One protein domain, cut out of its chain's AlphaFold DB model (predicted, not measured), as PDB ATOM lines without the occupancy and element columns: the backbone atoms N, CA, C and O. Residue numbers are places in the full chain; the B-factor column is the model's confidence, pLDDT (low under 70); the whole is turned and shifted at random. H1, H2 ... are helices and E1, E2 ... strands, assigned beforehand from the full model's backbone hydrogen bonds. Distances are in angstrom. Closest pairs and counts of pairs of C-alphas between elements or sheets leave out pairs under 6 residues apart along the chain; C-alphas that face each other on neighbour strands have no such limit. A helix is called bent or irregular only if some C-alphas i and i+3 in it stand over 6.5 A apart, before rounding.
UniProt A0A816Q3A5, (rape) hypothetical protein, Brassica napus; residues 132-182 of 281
ATOM      1  N   ILE A 132     201.067 226.778 297.016       92.31
ATOM      2  CA  ILE A 132     201.217 225.828 295.914       92.31
ATOM      3  C   ILE A 132     200.339 226.241 294.733       92.31
ATOM      4  O   ILE A 132     199.113 226.242 294.823       92.31
ATOM      5  N   ASP A 133     200.954 226.438 293.568       94.06
ATOM      6  CA  ASP A 133     200.219 226.692 292.323       94.06
ATOM      7  C   ASP A 133     199.609 225.420 291.711       94.06
ATOM      8  O   ASP A 133     198.530 225.461 291.116       94.06
ATOM      9  N   VAL A 134     200.292 224.271 291.817       94.62
ATOM     10  CA  VAL A 134     199.908 223.023 291.134       94.62
ATOM     11  C   VAL A 134     200.118 221.790 292.015       94.62
ATOM     12  O   VAL A 134     201.212 221.555 292.519       94.62
ATOM     13  N   ILE A 135     199.094 220.939 292.110       94.88
ATOM     14  CA  ILE A 135     199.143 219.622 292.760       94.88
ATOM     15  C   ILE A 135     198.812 218.547 291.726       94.88
ATOM     16  O   ILE A 135     197.772 218.592 291.074       94.88
ATOM     17  N   ALA A 136     199.685 217.554 291.572       94.44
ATOM     18  CA  ALA A 136     199.500 216.484 290.597       94.44
ATOM     19  C   ALA A 136     200.239 215.204 291.012       94.44
ATOM     20  O   ALA A 136     201.302 215.283 291.635       94.44
ATOM     21  N   PRO A 137     199.765 214.014 290.599       92.25
ATOM     22  CA  PRO A 137     200.578 212.810 290.645       92.25
ATOM     23  C   PRO A 137     201.845 212.967 289.805       92.25
ATOM     24  O   PRO A 137     201.826 213.522 288.703       92.25
ATOM     25  N   VAL A 138     202.931 212.361 290.278       92.50
ATOM     26  CA  VAL A 138     204.236 212.384 289.601       92.50
ATOM     27  C   VAL A 138     204.145 211.886 288.155       92.50
ATOM     28  O   VAL A 138     204.831 212.399 287.274       92.50
ATOM     29  N   ASP A 139     203.294 210.900 287.881       90.12
ATOM     30  CA  ASP A 139     203.175 210.317 286.544       90.12
ATOM     31  C   ASP A 139     202.515 211.266 285.537       90.12
ATOM     32  O   ASP A 139     202.906 211.271 284.370       90.12
ATOM     33  N   ILE A 140     201.605 212.134 285.990       92.31
ATOM     34  CA  ILE A 140     201.024 213.198 285.160       92.31
ATOM     35  C   ILE A 140     202.084 214.252 284.844       92.31
ATOM     36  O   ILE A 140     202.259 214.613 283.683       92.31
ATOM     37  N   LEU A 141     202.871 214.672 285.837       93.94
ATOM     38  CA  LEU A 141     203.980 215.605 285.610       93.94
ATOM     39  C   LEU A 141     205.005 215.031 284.621       93.94
ATOM     40  O   LEU A 141     205.430 215.717 283.693       93.94
ATOM     41  N   LYS A 142     205.344 213.741 284.741       93.62
ATOM     42  CA  LYS A 142     206.211 213.048 283.772       93.62
ATOM     43  C   LYS A 142     205.617 213.032 282.367       93.62
ATOM     44  O   LYS A 142     206.367 213.184 281.404       93.62
ATOM     45  N   GLN A 143     204.308 212.813 282.225       91.88
ATOM     46  CA  GLN A 143     203.644 212.867 280.920       91.88
ATOM     47  C   GLN A 143     203.762 214.263 280.311       91.88
ATOM     48  O   GLN A 143     204.163 214.363 279.153       91.88
ATOM     49  N   ILE A 144     203.516 215.313 281.100       93.88
ATOM     50  CA  ILE A 144     203.650 216.711 280.672       93.88
ATOM     51  C   ILE A 144     205.081 217.001 280.205       93.88
ATOM     52  O   ILE A 144     205.280 217.473 279.088       93.88
ATOM     53  N   PHE A 145     206.096 216.646 280.995       95.19
ATOM     54  CA  PHE A 145     207.496 216.865 280.607       95.19
ATOM     55  C   PHE A 145     207.934 216.044 279.388       95.19
ATOM     56  O   PHE A 145     208.912 216.392 278.728       95.19
ATOM     57  N   LYS A 146     207.213 214.966 279.057       94.88
ATOM     58  CA  LYS A 146     207.494 214.138 277.881       94.88
ATOM     59  C   LYS A 146     206.796 214.628 276.608       94.88
ATOM     60  O   LYS A 146     207.160 214.154 275.534       94.88
ATOM     61  N   ILE A 147     205.866 215.585 276.695       93.12
ATOM     62  CA  ILE A 147     205.186 216.200 275.539       93.12
ATOM     63  C   ILE A 147     206.167 216.658 274.443       93.12
ATOM     64  O   ILE A 147     205.967 216.263 273.296       93.12
ATOM     65  N   PRO A 148     207.255 217.406 274.726       96.12
ATOM     66  CA  PRO A 148     208.166 217.856 273.666       96.12
ATOM     67  C   PRO A 148     208.921 216.719 272.957       96.12
ATOM     68  O   PRO A 148     209.427 216.916 271.856       96.12
ATOM     69  N   TYR A 149     208.991 215.526 273.558       95.25
ATOM     70  CA  TYR A 149     209.759 214.384 273.048       95.25
ATOM     71  C   TYR A 149     208.882 213.204 272.615       95.25
ATOM     72  O   TYR A 149     209.397 212.156 272.218       95.25
ATOM     73  N   SER A 150     207.557 213.325 272.714       90.31
ATOM     74  CA  SER A 150     206.627 212.240 272.429       90.31
ATOM     75  C   SER A 150     205.464 212.714 271.580       90.31
ATOM     76  O   SER A 150     204.853 213.737 271.844       90.31
ATOM     77  N   LYS A 151     205.103 211.896 270.589       89.00
ATOM     78  CA  LYS A 151     203.865 212.065 269.817       89.00
ATOM     79  C   LYS A 151     202.635 211.507 270.546       89.00
ATOM     80  O   LYS A 151     201.551 211.466 269.968       89.00
ATOM     81  N   ALA A 152     202.803 211.010 271.774       84.12
ATOM     82  CA  ALA A 152     201.702 210.488 272.564       84.12
ATOM     83  C   ALA A 152     200.747 211.622 272.942       84.12
ATOM     84  O   ALA A 152     201.168 212.686 273.395       84.12
ATOM     85  N   ARG A 153     199.450 211.369 272.779       86.19
ATOM     86  CA  ARG A 153     198.413 212.269 273.275       86.19
ATOM     87  C   ARG A 153     198.404 212.193 274.799       86.19
ATOM     88  O   ARG A 153     198.532 211.111 275.369       86.19
ATOM     89  N   VAL A 154     198.269 213.345 275.442       88.88
ATOM     90  CA  VAL A 154     198.168 213.464 276.896       88.88
ATOM     91  C   VAL A 154     196.793 214.043 277.211       88.88
ATOM     92  O   VAL A 154     196.401 215.054 276.633       88.88
ATOM     93  N   SER A 155     196.052 213.380 278.099       89.94
ATOM     94  CA  SER A 155     194.727 213.804 278.554       89.94
ATOM     95  C   SER A 155     194.772 214.006 280.061       89.94
ATOM     96  O   SER A 155     195.161 213.098 280.797       89.94
ATOM     97  N   ILE A 156     194.425 215.211 280.512       93.06
ATOM     98  CA  ILE A 156     194.520 215.642 281.912       93.06
ATOM     99  C   ILE A 156     193.227 216.372 282.256       93.06
ATOM    100  O   ILE A 156     192.829 217.302 281.555       93.06
ATOM    101  N   ALA A 157     192.574 215.948 283.332       92.56
ATOM    102  CA  ALA A 157     191.446 216.655 283.915       92.56
ATOM    103  C   ALA A 157     191.967 217.660 284.950       92.56
ATOM    104  O   ALA A 157     192.777 217.310 285.802       92.56
ATOM    105  N   VAL A 158     191.509 218.910 284.881       94.19
ATOM    106  CA  VAL A 158     191.975 219.989 285.764       94.19
ATOM    107  C   VAL A 158     190.839 220.420 286.676       94.19
ATOM    108  O   VAL A 158     189.740 220.711 286.206       94.19
ATOM    109  N   GLN A 159     191.110 220.487 287.975       93.00
ATOM    110  CA  GLN A 159     190.192 221.003 288.981       93.00
ATOM    111  C   GLN A 159     190.862 222.152 289.728       93.00
ATOM    112  O   GLN A 159     191.964 222.007 290.244       93.00
ATOM    113  N   ARG A 160     190.202 223.307 289.800       93.69
ATOM    114  CA  ARG A 160     190.704 224.457 290.556       93.69
ATOM    115  C   ARG A 160     190.173 224.418 291.986       93.69
ATOM    116  O   ARG A 160     188.964 224.286 292.178       93.69
ATOM    117  N   VAL A 161     191.061 224.592 292.960       90.06
ATOM    118  CA  VAL A 161     190.729 224.751 294.382       90.06
ATOM    119  C   VAL A 161     191.462 225.994 294.885       90.06
ATOM    120  O   VAL A 161     192.682 225.995 294.986       90.06
ATOM    121  N   GLY A 162     190.731 227.087 295.126       90.00
ATOM    122  CA  GLY A 162     191.343 228.378 295.468       90.00
ATOM    123  C   GLY A 162     192.245 228.915 294.346       90.00
ATOM    124  O   GLY A 162     191.783 229.152 293.219       90.00
ATOM    125  N   HIS A 163     193.526 229.113 294.657       90.75
ATOM    126  CA  HIS A 163     194.567 229.503 293.695       90.75
ATOM    127  C   HIS A 163     195.321 228.310 293.094       90.75
ATOM    128  O   HIS A 163     195.951 228.455 292.050       90.75
ATOM    129  N   THR A 164     195.164 227.124 293.675       93.94
ATOM    130  CA  THR A 164     195.867 225.908 293.275       93.94
ATOM    131  C   THR A 164     195.113 225.137 292.187       93.94
ATOM    132  O   THR A 164     193.883 224.990 292.212       93.94
ATOM    133  N   LEU A 165     195.855 224.589 291.223       95.25
ATOM    134  CA  LEU A 165     195.360 223.672 290.197       95.25
ATOM    135  C   LEU A 165     195.663 222.223 290.577       95.25
ATOM    136  O   LEU A 165     196.820 221.822 290.675       95.25
ATOM    137  N   VAL A 166     194.625 221.409 290.727       94.81
ATOM    138  CA  VAL A 166     194.733 219.963 290.934       94.81
ATOM    139  C   VAL A 166     194.622 219.259 289.582       94.81
ATOM    140  O   VAL A 166     193.602 219.366 288.895       94.81
ATOM    141  N   LEU A 167     195.677 218.547 289.179       94.75
ATOM    142  CA  LEU A 167     195.747 217.818 287.910       94.75
ATOM    143  C   LEU A 167     195.478 216.327 288.125       94.75
ATOM    144  O   LEU A 167     196.232 215.626 288.801       94.75
ATOM    145  N   ASN A 168     194.435 215.836 287.469       91.81
ATOM    146  CA  ASN A 168     193.991 214.450 287.484       91.81
ATOM    147  C   ASN A 168     194.257 213.782 286.122       91.81
ATOM    148  O   ASN A 168     194.226 214.455 285.088       91.81
ATOM    149  N   PRO A 169     194.464 212.455 286.071       88.81
ATOM    150  CA  PRO A 169     194.491 211.726 284.806       88.81
ATOM    151  C   PRO A 169     193.185 211.923 284.035       88.81
ATOM    152  O   PRO A 169     192.097 211.817 284.600       88.81
ATOM    153  N   GLY A 170     193.297 212.216 282.743       84.56
ATOM    154  CA  GLY A 170     192.146 212.319 281.861       84.56
ATOM    155  C   GLY A 170     191.607 210.945 281.441       84.56
ATOM    156  O   GLY A 170     192.311 209.938 281.531       84.56
ATOM    157  N   PRO A 171     190.366 210.889 280.933       69.62
ATOM    158  CA  PRO A 171     189.684 209.639 280.583       69.62
ATOM    159  C   PRO A 171     190.350 208.840 279.445       69.62
ATOM    160  O   PRO A 171     190.055 207.664 279.283       69.62
ATOM    161  N   ASP A 172     191.259 209.451 278.678       63.22
ATOM    162  CA  ASP A 172     191.983 208.825 277.551       63.22
ATOM    163  C   ASP A 172     193.302 208.133 277.989       63.22
ATOM    164  O   ASP A 172     194.040 207.568 277.182       63.22
ATOM    165  N   VAL A 173     193.652 208.178 279.284       60.16
ATOM    166  CA  VAL A 173     194.934 207.636 279.780       60.16
ATOM    167  C   VAL A 173     194.987 206.103 279.712       60.16
ATOM    168  O   VAL A 173     196.052 205.547 279.436       60.16
ATOM    169  N   GLU A 174     193.855 205.413 279.875       54.56
ATOM    170  CA  GLU A 174     193.818 203.941 279.903       54.56
ATOM    171  C   GLU A 174     193.940 203.293 278.512       54.56
ATOM    172  O   GLU A 174     194.313 202.118 278.389       54.56
ATOM    173  N   GLU A 175     193.646 204.045 277.449       53.22
ATOM    174  CA  GLU A 175     193.763 203.574 276.067       53.22
ATOM    175  C   GLU A 175     195.183 203.821 275.523       53.22
ATOM    176  O   GLU A 175     195.788 202.929 274.916       53.22
ATOM    177  N   GLY A 176     195.781 204.971 275.860       53.00
ATOM    178  CA  GLY A 176     197.130 205.365 275.443       53.00
ATOM    179  C   GLY A 176     198.251 204.442 275.931       53.00
ATOM    180  O   GLY A 176     199.181 204.152 275.179       53.00
ATOM    181  N   GLU A 177     198.177 203.919 277.156       53.31
ATOM    182  CA  GLU A 177     199.224 203.046 277.715       53.31
ATOM    183  C   GLU A 177     199.166 201.593 277.205       53.31
ATOM    184  O   GLU A 177     200.196 200.912 277.122       53.31
ATOM    185  N   LYS A 178     197.986 201.119 276.783       52.47
ATOM    186  CA  LYS A 178     197.810 199.783 276.184       52.47
ATOM    187  C   LYS A 178     198.310 199.723 274.738       52.47
ATOM    188  O   LYS A 178     198.695 198.645 274.277       52.47
ATOM    189  N   LEU A 179     198.373 200.859 274.042       50.50
ATOM    190  CA  LEU A 179     198.862 200.957 272.662       50.50
ATOM    191  C   LEU A 179     200.392 200.827 272.562       50.50
ATOM    192  O   LEU A 179     200.898 200.223 271.619       50.50
ATOM    193  N   ILE A 180     201.144 201.287 273.567       51.41
ATOM    194  CA  ILE A 180     202.624 201.267 273.544       51.41
ATOM    195  C   ILE A 180     203.189 199.864 273.851       51.41
ATOM    196  O   ILE A 180     204.370 199.598 273.635       51.41
ATOM    197  N   ARG A 181     202.355 198.916 274.309       52.31
ATOM    198  CA  ARG A 181     202.777 197.537 274.626       52.31
ATOM    199  C   ARG A 181     202.317 196.468 273.629       52.31
ATOM    200  O   ARG A 181     202.603 195.293 273.846       52.31
ATOM    201  N   ARG A 182     201.648 196.831 272.527       50.59
ATOM    202  CA  ARG A 182     201.095 195.869 271.548       50.59
ATOM    203  C   ARG A 182     201.879 195.748 270.237       50.59
ATOM    204  O   ARG A 182     201.304 195.427 269.207       50.59
TER     205      ARG A 182
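Overview. This is residues 132 to 182 of the 281 residues of the protein "(rape) hypothetical protein" of Brassica napus (UniProt A0A816Q3A5). The domain is an elongated model with a two-strand hairpin, E1 and E2, along one part of its length; the helix H1 is near the end of the hairpin where E1 begins and E2 ends, and the short helix H2 follows E2 beyond that end. The first printed stretch runs beside E2, with residues 134 to 135 paired parallel to residues 165 to 166. The printed part has 51 residues, with two named helices and two named strands in the order H1, E1, E2, H2; the sheet order is E1 - E2, antiparallel, and the class is mixed, helices and strands. The whole is only just loose, close to compact, with a radius of gyration of the C-alphas of 12.1 A, and the C-alphas span 41 by 21 by 14 A.

Along the chain. The printed part begins at Ile 132, with its C-alpha at (201.217, 225.828, 295.914). H1 covers residues 138 to 149 and is 17.6 A from first to last C-alpha; C-alpha 138 is at (204.236, 212.384, 289.601). H1 is irregular: C-alphas 145 and 148 are 7.0 A apart. E1 covers residues 156 to 161, 15.9 A long, and E2 covers residues 164 to 169, 16.6 A long. H2 covers residues 173 to 179, 10.5 A long, and its last C-alpha is at (198.862, 200.957, 272.662).

Arrangement. E1 and E2 form a hairpin, antiparallel, with 152 degrees between their directions. C-alphas 158 and 167 face each other at 4.9 A. N 159 and O 166 are within hydrogen-bond range at 2.9 A, and so are N 166 and O 159 at 2.8 A. The closest C-alphas of H1 and E2 are those of Ile 140 and Pro 169, 6.7 A apart. The closest of H1 and E1 are those of Ile 140 and Ile 156, 7.7 A apart. H1 and H2 are apart, and E1 and H2 are only just apart, with their closest C-alphas at 8.3 A. In H1, 6 of 8 O i to N i+4 pairs are within hydrogen-bond range; in H2, 1 of 3 are, beside 1 of 4 O i to N i+3 pairs.

Size, cuts and confidence. The two C-alphas farthest apart are those of Gly 162 and Arg 182, at 41.5 A. The printed part has no cut. The links from E1 to E2 and from E2 to H2 are tight, the link from H1 to E1 is short, and no link is long. The mean pLDDT of the printed part is 83.5, and residues 171 to 182, of which 173 to 179 belong to H2, are under 70.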